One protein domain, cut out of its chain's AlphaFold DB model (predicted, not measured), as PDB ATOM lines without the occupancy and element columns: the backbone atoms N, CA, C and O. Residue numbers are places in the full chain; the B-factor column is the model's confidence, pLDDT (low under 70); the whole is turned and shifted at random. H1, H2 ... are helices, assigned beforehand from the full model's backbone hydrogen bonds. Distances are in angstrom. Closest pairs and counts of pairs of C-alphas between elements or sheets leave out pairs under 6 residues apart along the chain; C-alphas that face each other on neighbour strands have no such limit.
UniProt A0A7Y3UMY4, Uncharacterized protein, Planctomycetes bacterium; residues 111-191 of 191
ATOM      1  N   LYS A 111      32.635  -4.159  20.978       91.88
ATOM      2  CA  LYS A 111      31.527  -5.000  21.441       91.88
ATOM      3  C   LYS A 111      32.030  -6.286  22.093       91.88
ATOM      4  O   LYS A 111      31.540  -6.644  23.155       91.88
ATOM      5  N   GLU A 112      33.034  -6.934  21.511       89.62
ATOM      6  CA  GLU A 112      33.561  -8.195  22.046       89.62
ATOM      7  C   GLU A 112      34.169  -8.010  23.445       89.62
ATOM      8  O   GLU A 112      33.966  -8.825  24.344       89.62
ATOM      9  N   ILE A 113      34.877  -6.899  23.658       88.69
ATOM     10  CA  ILE A 113      35.428  -6.551  24.972       88.69
ATOM     11  C   ILE A 113      34.289  -6.270  25.955       88.69
ATOM     12  O   ILE A 113      34.322  -6.763  27.080       88.69
ATOM     13  N   ALA A 114      33.280  -5.503  25.536       91.50
ATOM     14  CA  ALA A 114      32.127  -5.193  26.375       91.50
ATOM     15  C   ALA A 114      31.368  -6.462  26.793       91.50
ATOM     16  O   ALA A 114      31.064  -6.609  27.973       91.50
ATOM     17  N   ASP A 115      31.138  -7.404  25.874       91.38
ATOM     18  CA  ASP A 115      30.476  -8.681  26.165       91.38
ATOM     19  C   ASP A 115      31.231  -9.473  27.248       91.38
ATOM     20  O   ASP A 115      30.620  -9.938  28.208       91.38
ATOM     21  N   LYS A 116      32.567  -9.559  27.155       90.44
ATOM     22  CA  LYS A 116      33.405 -10.233  28.168       90.44
ATOM     23  C   LYS A 116      33.351  -9.532  29.527       90.44
ATOM     24  O   LYS A 116      33.353 -10.187  30.567       90.44
ATOM     25  N   MET A 117      33.292  -8.199  29.543       92.44
ATOM     26  CA  MET A 117      33.146  -7.444  30.794       92.44
ATOM     27  C   MET A 117      31.758  -7.611  31.407       92.44
ATOM     28  O   MET A 117      31.658  -7.699  32.628       92.44
ATOM     29  N   PHE A 118      30.704  -7.690  30.592       93.12
ATOM     30  CA  PHE A 118      29.360  -8.003  31.074       93.12
ATOM     31  C   PHE A 118      29.285  -9.422  31.636       93.12
ATOM     32  O   PHE A 118      28.738  -9.598  32.719       93.12
ATOM     33  N   GLU A 119      29.902 -10.408  30.977       93.06
ATOM     34  CA  GLU A 119      30.022 -11.768  31.517       93.06
ATOM     35  C   GLU A 119      30.756 -11.761  32.869       93.06
ATOM     36  O   GLU A 119      30.300 -12.390  33.821       93.06
ATOM     37  N   LEU A 120      31.866 -11.024  32.989       93.12
ATOM     38  CA  LEU A 120      32.615 -10.917  34.244       93.12
ATOM     39  C   LEU A 120      31.798 -10.240  35.352       93.12
ATOM     40  O   LEU A 120      31.764 -10.733  36.480       93.12
ATOM     41  N   SER A 121      31.153  -9.119  35.033       94.88
ATOM     42  CA  SER A 121      30.270  -8.366  35.930       94.88
ATOM     43  C   SER A 121      29.139  -9.256  36.436       94.88
ATOM     44  O   SER A 121      28.915  -9.353  37.646       94.88
ATOM     45  N   GLU A 122      28.509 -10.003  35.530       94.75
ATOM     46  CA  GLU A 122      27.489 -10.972  35.874       94.75
ATOM     47  C   GLU A 122      28.069 -12.069  36.769       94.75
ATOM     48  O   GLU A 122      27.556 -12.270  37.866       94.75
ATOM     49  N   MET A 123      29.137 -12.750  36.359       94.62
ATOM     50  CA  MET A 123      29.743 -13.867  37.092       94.62
ATOM     51  C   MET A 123      30.188 -13.473  38.505       94.62
ATOM     52  O   MET A 123      30.014 -14.239  39.452       94.62
ATOM     53  N   MET A 124      30.730 -12.268  38.672       94.69
ATOM     54  CA  MET A 124      31.189 -11.770  39.971       94.69
ATOM     55  C   MET A 124      30.065 -11.130  40.791       94.69
ATOM     56  O   MET A 124      30.226 -10.945  41.996       94.69
ATOM     57  N   GLY A 125      28.909 -10.848  40.186       95.56
ATOM     58  CA  GLY A 125      27.772 -10.223  40.862       95.56
ATOM     59  C   GLY A 125      28.054  -8.775  41.256       95.56
ATOM     60  O   GLY A 125      27.740  -8.372  42.377       95.56
ATOM     61  N   VAL A 126      28.686  -8.015  40.361       95.25
ATOM     62  CA  VAL A 126      29.005  -6.594  40.556       95.25
ATOM     63  C   VAL A 126      28.511  -5.770  39.378       95.25
ATOM     64  O   VAL A 126      28.520  -6.246  38.249       95.25
ATOM     65  N   GLU A 127      28.146  -4.518  39.627       94.44
ATOM     66  CA  GLU A 127      27.870  -3.543  38.569       94.44
ATOM     67  C   GLU A 127      29.177  -2.941  38.021       94.44
ATOM     68  O   GLU A 127      30.247  -3.053  38.628       94.44
ATOM     69  N   CYS A 128      29.117  -2.301  36.848       94.69
ATOM     70  CA  CYS A 128      30.312  -1.774  36.176       94.69
ATOM     71  C   CYS A 128      31.063  -0.718  37.009       94.69
ATOM     72  O   CYS A 128      32.287  -0.617  36.911       94.69
ATOM     73  N   ASP A 129      30.358   0.052  37.839       93.69
ATOM     74  CA  ASP A 129      30.924   1.096  38.704       93.69
ATOM     75  C   ASP A 129      31.734   0.549  39.893       93.69
ATOM     76  O   ASP A 129      32.524   1.273  40.499       93.69
ATOM     77  N   TYR A 130      31.635  -0.752  40.181       95.38
ATOM     78  CA  TYR A 130      32.516  -1.421  41.135       95.38
ATOM     79  C   TYR A 130      33.984  -1.351  40.691       95.38
ATOM     80  O   TYR A 130      34.889  -1.150  41.505       95.38
ATOM     81  N   CYS A 131      34.227  -1.489  39.384       95.81
ATOM     82  CA  CYS A 131      35.563  -1.454  38.790       95.81
ATOM     83  C   CYS A 131      35.870  -0.122  38.096       95.81
ATOM     84  O   CYS A 131      37.025   0.312  38.094       95.81
ATOM     85  N   HIS A 132      34.867   0.529  37.508       95.50
ATOM     86  CA  HIS A 132      35.035   1.730  36.697       95.50
ATOM     87  C   HIS A 132      34.613   2.998  37.439       95.50
ATOM     88  O   HIS A 132      33.652   3.005  38.195       95.50
ATOM     89  N   ALA A 133      35.327   4.095  37.190       92.56
ATOM     90  CA  ALA A 133      35.049   5.405  37.780       92.56
ATOM     91  C   ALA A 133      34.947   6.491  36.694       92.56
ATOM     92  O   ALA A 133      35.475   7.595  36.842       92.56
ATOM     93  N   GLY A 134      34.305   6.161  35.574       88.12
ATOM     94  CA  GLY A 134      34.238   6.997  34.381       88.12
ATOM     95  C   GLY A 134      35.342   6.692  33.368       88.12
ATOM     96  O   GLY A 134      36.026   5.668  33.428       88.12
ATOM     97  N   ASN A 135      35.499   7.599  32.400       85.38
ATOM     98  CA  ASN A 135      36.332   7.366  31.224       85.38
ATOM     99  C   ASN A 135      37.792   7.100  31.609       85.38
ATOM    100  O   ASN A 135      38.443   7.949  32.215       85.38
ATOM    101  N   THR A 136      38.318   5.934  31.226       81.50
ATOM    102  CA  THR A 136      39.687   5.444  31.500       81.50
ATOM    103  C   THR A 136      40.077   5.275  32.976       81.50
ATOM    104  O   THR A 136      41.169   4.778  33.262       81.50
ATOM    105  N   LEU A 137      39.203   5.629  33.922       91.69
ATOM    106  CA  LEU A 137      39.490   5.584  35.352       91.69
ATOM    107  C   LEU A 137      38.985   4.280  35.969       91.69
ATOM    108  O   LEU A 137      37.861   3.840  35.725       91.69
ATOM    109  N   LEU A 138      39.827   3.680  36.809       94.69
ATOM    110  CA  LEU A 138      39.506   2.477  37.569       94.69
ATOM    111  C   LEU A 138      39.506   2.780  39.063       94.69
ATOM    112  O   LEU A 138      40.379   3.506  39.561       94.69
ATOM    113  N   THR A 139      38.568   2.164  39.775       96.31
ATOM    114  CA  THR A 139      38.561   2.099  41.241       96.31
ATOM    115  C   THR A 139      39.771   1.298  41.742       96.31
ATOM    116  O   THR A 139      40.528   0.718  40.958       96.31
ATOM    117  N   SER A 140      39.984   1.237  43.059       95.62
ATOM    118  CA  SER A 140      40.985   0.326  43.636       95.62
ATOM    119  C   SER A 140      40.719  -1.127  43.224       95.62
ATOM    120  O   SER A 140      41.632  -1.793  42.738       95.62
ATOM    121  N   SER A 141      39.465  -1.580  43.316       94.81
ATOM    122  CA  SER A 141      39.037  -2.911  42.875       94.81
ATOM    123  C   SER A 141      39.289  -3.132  41.384       94.81
ATOM    124  O   SER A 141      39.854  -4.157  41.006       94.81
ATOM    125  N   GLY A 142      38.969  -2.149  40.536       95.38
ATOM    126  CA  GLY A 142      39.224  -2.222  39.097       95.38
ATOM    127  C   GLY A 142      40.711  -2.309  38.752       95.38
ATOM    128  O   GLY A 142      41.094  -3.070  37.865       95.38
ATOM    129  N   LYS A 143      41.579  -1.583  39.472       95.94
ATOM    130  CA  LYS A 143      43.041  -1.684  39.308       95.94
ATOM    131  C   LYS A 143      43.544  -3.076  39.689       95.94
ATOM    132  O   LYS A 143      44.311  -3.659  38.927       95.94
ATOM    133  N   THR A 144      43.082  -3.620  40.814       92.38
ATOM    134  CA  THR A 144      43.422  -4.984  41.247       92.38
ATOM    135  C   THR A 144      42.964  -6.022  40.224       92.38
ATOM    136  O   THR A 144      43.761  -6.865  39.814       92.38
ATOM    137  N   ALA A 145      41.719  -5.920  39.751       92.25
ATOM    138  CA  ALA A 145      41.177  -6.804  38.724       92.25
ATOM    139  C   ALA A 145      41.993  -6.721  37.426       92.25
ATOM    140  O   ALA A 145      42.424  -7.751  36.916       92.25
ATOM    141  N   LYS A 146      42.307  -5.512  36.940       92.56
ATOM    142  CA  LYS A 146      43.143  -5.315  35.746       92.56
ATOM    143  C   LYS A 146      44.515  -5.973  35.891       92.56
ATOM    144  O   LYS A 146      44.961  -6.645  34.964       92.56
ATOM    145  N   THR A 147      45.177  -5.807  37.035       91.06
ATOM    146  CA  THR A 147      46.462  -6.470  37.298       91.06
ATOM    147  C   THR A 147      46.314  -7.990  37.253       91.06
ATOM    148  O   THR A 147      47.095  -8.649  36.570       91.06
ATOM    149  N   ALA A 148      45.290  -8.552  37.902       88.94
ATOM    150  CA  ALA A 148      45.030  -9.991  37.868       88.94
ATOM    151  C   ALA A 148      44.759 -10.497  36.441       88.94
ATOM    152  O   ALA A 148      45.294 -11.528  36.044       88.94
ATOM    153  N   MET A 149      43.991  -9.750  35.646       89.94
ATOM    154  CA  MET A 149      43.686 -10.080  34.251       89.94
ATOM    155  C   MET A 149      44.945 -10.092  33.374       89.94
ATOM    156  O   MET A 149      45.107 -10.985  32.547       89.94
ATOM    157  N   ILE A 150      45.863  -9.141  33.578       89.06
ATOM    158  CA  ILE A 150      47.147  -9.106  32.863       89.06
ATOM    159  C   ILE A 150      48.015 -10.305  33.265       89.06
ATOM    160  O   ILE A 150      48.507 -11.018  32.397       89.06
ATOM    161  N   VAL A 151      48.165 -10.559  34.567       85.75
ATOM    162  CA  VAL A 151      49.011 -11.648  35.090       85.75
ATOM    163  C   VAL A 151      48.484 -13.032  34.696       85.75
ATOM    164  O   VAL A 151      49.267 -13.958  34.521       85.75
ATOM    165  N   GLN A 152      47.169 -13.188  34.558       83.62
ATOM    166  CA  GLN A 152      46.530 -14.461  34.201       83.62
ATOM    167  C   GLN A 152      46.300 -14.640  32.693       83.62
ATOM    168  O   GLN A 152      45.622 -15.599  32.298       83.62
ATOM    169  N   GLU A 153      46.832 -13.728  31.871       83.81
ATOM    170  CA  GLU A 153      46.659 -13.708  30.415       83.81
ATOM    171  C   GLU A 153      45.177 -13.872  30.045       83.81
ATOM    172  O   GLU A 153      44.729 -14.887  29.491       83.81
ATOM    173  N   TRP A 154      44.376 -12.891  30.467       81.19
ATOM    174  CA  TRP A 154      42.923 -12.891  30.324       81.19
ATOM    175  C   TRP A 154      42.509 -12.761  28.841       81.19
ATOM    176  O   TRP A 154      42.260 -11.670  28.337       81.19
ATOM    177  N   GLY A 155      42.522 -13.891  28.122       72.50
ATOM    178  CA  GLY A 155      42.103 -14.053  26.719       72.50
ATOM    179  C   GLY A 155      40.650 -14.528  26.544       72.50
ATOM    180  O   GLY A 155      39.804 -14.295  27.396       72.50
ATOM    181  N   GLU A 156      40.320 -15.225  25.454       61.75
ATOM    182  CA  GLU A 156      38.922 -15.542  25.078       61.75
ATOM    183  C   GLU A 156      38.129 -16.422  26.066       61.75
ATOM    184  O   GLU A 156      36.926 -16.240  26.186       61.75
ATOM    185  N   ASN A 157      38.773 -17.315  26.829       62.59
ATOM    186  CA  ASN A 157      38.106 -18.221  27.790       62.59
ATOM    187  C   ASN A 157      38.405 -17.876  29.258       62.59
ATOM    188  O   ASN A 157      38.457 -18.743  30.138       62.59
ATOM    189  N   SER A 158      38.732 -16.618  29.524       70.06
ATOM    190  CA  SER A 158      39.429 -16.239  30.747       70.06
ATOM    191  C   SER A 158      38.528 -15.842  31.913       70.06
ATOM    192  O   SER A 158      38.964 -15.980  33.055       70.06
ATOM    193  N   THR A 159      37.270 -15.460  31.675       78.56
ATOM    194  CA  THR A 159      36.319 -15.079  32.734       78.56
ATOM    195  C   THR A 159      36.141 -16.200  33.762       78.56
ATOM    196  O   THR A 159      36.287 -15.985  34.963       78.56
ATOM    197  N   LYS A 160      35.968 -17.451  33.307       85.06
ATOM    198  CA  LYS A 160      35.810 -18.621  34.195       85.06
ATOM    199  C   LYS A 160      37.063 -18.955  35.005       85.06
ATOM    200  O   LYS A 160      36.954 -19.605  36.042       85.06
ATOM    201  N   LYS A 161      38.257 -18.516  34.576       87.56
ATOM    202  CA  LYS A 161      39.491 -18.723  35.355       87.56
ATOM    203  C   LYS A 161      39.414 -18.006  36.705       87.56
ATOM    204  O   LYS A 161      39.993 -18.505  37.666       87.56
ATOM    205  N   CYS A 162      38.673 -16.899  36.797       89.69
ATOM    206  CA  CYS A 162      38.467 -16.172  38.049       89.69
ATOM    207  C   CYS A 162      37.846 -17.068  39.132       89.69
ATOM    208  O   CYS A 162      38.252 -16.991  40.288       89.69
ATOM    209  N   LEU A 163      36.952 -17.990  38.761       91.88
ATOM    210  CA  LEU A 163      36.284 -18.899  39.703       91.88
ATOM    211  C   LEU A 163      37.204 -19.969  40.308       91.88
ATOM    212  O   LEU A 163      36.820 -20.639  41.262       91.88
ATOM    213  N   LYS A 164      38.441 -20.121  39.811       92.00
ATOM    214  CA  LYS A 164      39.440 -20.958  40.494       92.00
ATOM    215  C   LYS A 164      39.760 -20.410  41.882       92.00
ATOM    216  O   LYS A 164      39.932 -21.191  42.811       92.00
ATOM    217  N   CYS A 165      39.790 -19.087  42.024       93.12
ATOM    218  CA  CYS A 165      40.146 -18.413  43.271       93.12
ATOM    219  C   CYS A 165      38.982 -17.635  43.891       93.12
ATOM    220  O   CYS A 165      39.036 -17.344  45.081       93.12
ATOM    221  N   HIS A 166      37.947 -17.302  43.120       93.94
ATOM    222  CA  HIS A 166      36.806 -16.514  43.577       93.94
ATOM    223  C   HIS A 166      35.525 -17.336  43.698       93.94
ATOM    224  O   HIS A 166      35.346 -18.351  43.024       93.94
ATOM    225  N   VAL A 167      34.620 -16.864  44.548       96.06
ATOM    226  CA  VAL A 167      33.258 -17.380  44.674       96.06
ATOM    227  C   VAL A 167      32.341 -16.626  43.707       96.06
ATOM    228  O   VAL A 167      32.329 -15.393  43.657       96.06
ATOM    229  N   GLU A 168      31.569 -17.376  42.926       95.75
ATOM    230  CA  GLU A 168      30.607 -16.834  41.967       95.75
ATOM    231  C   GLU A 168      29.537 -15.977  42.674       95.75
ATOM    232  O   GLU A 168      29.054 -16.331  43.750       95.75
ATOM    233  N   LYS A 169      29.169 -14.833  42.079       95.75
ATOM    234  CA  LYS A 169      28.189 -13.853  42.603       95.75
ATOM    235  C   LYS A 169      28.499 -13.302  44.006       95.75
ATOM    236  O   LYS A 169      27.589 -12.850  44.704       95.75
ATOM    237  N   LYS A 170      29.763 -13.318  44.435       95.50
ATOM    238  CA  LYS A 170      30.190 -12.830  45.760       95.50
ATOM    239  C   LYS A 170      31.202 -11.689  45.692       95.50
ATOM    240  O   LYS A 170      32.074 -11.582  46.541       95.50
ATOM    241  N   GLN A 171      31.099 -10.822  44.688       93.38
ATOM    242  CA  GLN A 171      31.888  -9.587  44.583       93.38
ATOM    243  C   GLN A 171      33.403  -9.809  44.718       93.38
ATOM    244  O   GLN A 171      34.091  -9.077  45.424       93.38
ATOM    245  N   PHE A 172      33.925 -10.821  44.020       92.88
ATOM    246  CA  PHE A 172      35.332 -11.233  44.094       92.88
ATOM    247  C   PHE A 172      35.782 -11.762  45.472       92.88
ATOM    248  O   PHE A 172      36.982 -11.812  45.744       92.88
ATOM    249  N   GLU A 173      34.871 -12.222  46.333       94.19
ATOM    250  CA  GLU A 173      35.235 -12.989  47.530       94.19
ATOM    251  C   GLU A 173      36.105 -14.194  47.146       94.19
ATOM    252  O   GLU A 173      35.826 -14.887  46.165       94.19
ATOM    253  N   LEU A 174      37.189 -14.422  47.891       94.50
ATOM    254  CA  LEU A 174      38.082 -15.551  47.653       94.50
ATOM    255  C   LEU A 174      37.487 -16.834  48.232       94.50
ATOM    256  O   LEU A 174      37.019 -16.861  49.369       94.50
ATOM    257  N   ASN A 175      37.577 -17.919  47.472       95.75
ATOM    258  CA  ASN A 175      37.356 -19.261  47.996       95.75
ATOM    259  C   ASN A 175      38.591 -19.733  48.796       95.75
ATOM    260  O   ASN A 175      39.603 -19.032  48.882       95.75
ATOM    261  N   PHE A 176      38.528 -20.934  49.380       96.19
ATOM    262  CA  PHE A 176      39.640 -21.486  50.166       96.19
ATOM    263  C   PHE A 176      40.965 -21.527  49.384       96.19
ATOM    264  O   PHE A 176      41.999 -21.105  49.897       96.19
ATOM    265  N   HIS A 177      40.925 -21.952  48.118       94.12
ATOM    266  CA  HIS A 177      42.111 -21.996  47.264       94.12
ATOM    267  C   HIS A 177      42.685 -20.596  46.997       94.12
ATOM    268  O   HIS A 177      43.893 -20.386  47.087       94.12
ATOM    269  N   GLY A 178      41.826 -19.610  46.727       93.19
ATOM    270  CA  GLY A 178      42.236 -18.217  46.553       93.19
ATOM    271  C   GLY A 178      42.936 -17.647  47.789       93.19
ATOM    272  O   GLY A 178      43.942 -16.946  47.661       93.19
ATOM    273  N   TRP A 179      42.451 -17.995  48.985       94.62
ATOM    274  CA  TRP A 179      43.092 -17.636  50.253       94.62
ATOM    275  C   TRP A 179      44.472 -18.280  50.431       94.62
ATOM    276  O   TRP A 179      45.413 -17.583  50.820       94.62
ATOM    277  N   GLU A 180      44.624 -19.570  50.121       93.50
ATOM    278  CA  GLU A 180      45.925 -20.258  50.160       93.50
ATOM    279  C   GLU A 180      46.952 -19.600  49.236       93.50
ATOM    280  O   GLU A 180      48.078 -19.314  49.658       93.50
ATOM    281  N   VAL A 181      46.561 -19.316  47.990       88.38
ATOM    282  CA  VAL A 181      47.441 -18.683  46.999       88.38
ATOM    283  C   VAL A 181      47.891 -17.305  47.482       88.38
ATOM    284  O   VAL A 181      49.088 -17.011  47.467       88.38
ATOM    285  N   LEU A 182      46.957 -16.477  47.962       86.38
ATOM    286  CA  LEU A 182      47.268 -15.130  48.441       86.38
ATOM    287  C   LEU A 182      48.217 -15.154  49.649       86.38
ATOM    288  O   LEU A 182      49.177 -14.384  49.696       86.38
ATOM    289  N   ASN A 183      47.972 -16.032  50.623       87.69
ATOM    290  CA  ASN A 183      48.789 -16.108  51.836       87.69
ATOM    291  C   ASN A 183      50.184 -16.688  51.566       87.69
ATOM    292  O   ASN A 183      51.163 -16.207  52.134       87.69
ATOM    293  N   THR A 184      50.300 -17.651  50.650       86.62
ATOM    294  CA  THR A 184      51.602 -18.189  50.227       86.62
ATOM    295  C   THR A 184      52.450 -17.106  49.558       86.62
ATOM    296  O   THR A 184      53.637 -16.976  49.849       86.62
ATOM    297  N   GLN A 185      51.844 -16.270  48.708       78.94
ATOM    298  CA  GLN A 185      52.542 -15.149  48.071       78.94
ATOM    299  C   GLN A 185      53.012 -14.091  49.076       78.94
ATOM    300  O   GLN A 185      54.128 -13.595  48.949       78.94
ATOM    301  N   LYS A 186      52.202 -13.768  50.093       80.12
ATOM    302  CA  LYS A 186      52.608 -12.849  51.171       80.12
ATOM    303  C   LYS A 186      53.809 -13.379  51.952       80.12
ATOM    304  O   LYS A 186      54.794 -12.662  52.103       80.12
ATOM    305  N   GLY A 187      53.777 -14.662  52.322       75.38
ATOM    306  CA  GLY A 187      54.891 -15.322  53.006       75.38
ATOM    307  C   GLY A 187      56.195 -15.308  52.198       75.38
ATOM    308  O   GLY A 187      57.262 -15.109  52.770       75.38
ATOM    309  N   LEU A 188      56.120 -15.439  50.868       72.31
ATOM    310  CA  LEU A 188      57.288 -15.331  49.980       72.31
ATOM    311  C   LEU A 188      57.849 -13.905  49.880       72.31
ATOM    312  O   LEU A 188      59.043 -13.736  49.649       72.31
ATOM    313  N   LEU A 189      57.003 -12.887  50.050       75.00
ATOM    314  CA  LEU A 189      57.392 -11.474  50.016       75.00
ATOM    315  C   LEU A 189      57.791 -10.923  51.396       75.00
ATOM    316  O   LEU A 189      58.171  -9.757  51.487       75.00
ATOM    317  N   GLY A 190      57.721 -11.740  52.455       59.22
ATOM    318  CA  GLY A 190      58.004 -11.316  53.829       59.22
ATOM    319  C   GLY A 190      56.989 -10.312  54.387       59.22
ATOM    320  O   GLY A 190      57.359  -9.493  55.229       59.22
ATOM    321  N   LEU A 191      55.746 -10.349  53.884       50.09
ATOM    322  CA  LEU A 191      54.623  -9.480  54.263       50.09
ATOM    323  C   LEU A 191      53.627 -10.182  55.191       50.09
ATOM    324  O   LEU A 191      53.363 -11.387  54.977       50.09
TER     325      LEU A 191
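This is residues 111 to 191 of the 191 residues of an uncharacterized protein of Planctomycetes bacterium (UniProt A0A7Y3UMY4). Four helices with few direct contacts between them are strung along an elongated outline, H1 towards one end and H4 towards the other, with H2 and the short H3 between. H3 sits beside the later part of H1, H4 starts near the end of H3 and turns off at nearly a right angle to it, and residues 184 to 190 stick out free. The printed part has 81 residues with four named helices, in the order H1, H2, H3, H4, and no named strand; its class is all helix. By its radius of gyration of the C-alphas, 13.2 A, the whole is compact, and the C-alphas span 40 by 23 by 22 A along their three main axes.

H1, residues 111 to 124, and H4, residues 176 to 189, are the longest helices, with 14 residues each, and they are apart. H1 touches H3, residues 159 to 164, where the closest C-alphas, those of Leu 120 and Thr 159, are 5.8 A apart. H1 and H3 run the same way at a shallow tilt of 27 degrees. H3 and H4 are close but not clearly touching, with the closest C-alphas, those of Lys 164 and Gly 178, 7.2 A apart. Their lines are about perpendicular, at 81 degrees. H2, residues 140 to 151, touches no helix but is near H3, with 5 pairs of C-alphas within 10 A. H2 is apart from H1 and from H4. In H1, H2 and H4 every O i to N i+4 pair is within hydrogen-bond range; in H3 0 of 2 are, while 3 of 3 O i to N i+3 pairs are within range.

H1 begins with C-alpha 111 at (31.527, -5.000, 21.441) and measures 19.7 A from first to last C-alpha. H4 measures 20.4 A and ends with C-alpha 189 at (57.392, -11.474, 50.016). H2 measures 16.8 A from Ser 140 to Val 151, with C-alpha 140 at (40.985, 0.326, 43.636). H3 runs from Thr 159 to Lys 164.

The C-alphas of Lys 111 and Gly 190, the two farthest apart, are 42.3 A apart. The printed part has no cut and ends at residue 191, the chain's last residue. The links H1 to H2, with 15 residues, and H3 to H4, with 11, are long; the link H2 to H3, with 7, is short. The mean pLDDT of the printed part is 88.7, and residues 156 to 157 and 190 to 191 are under 70.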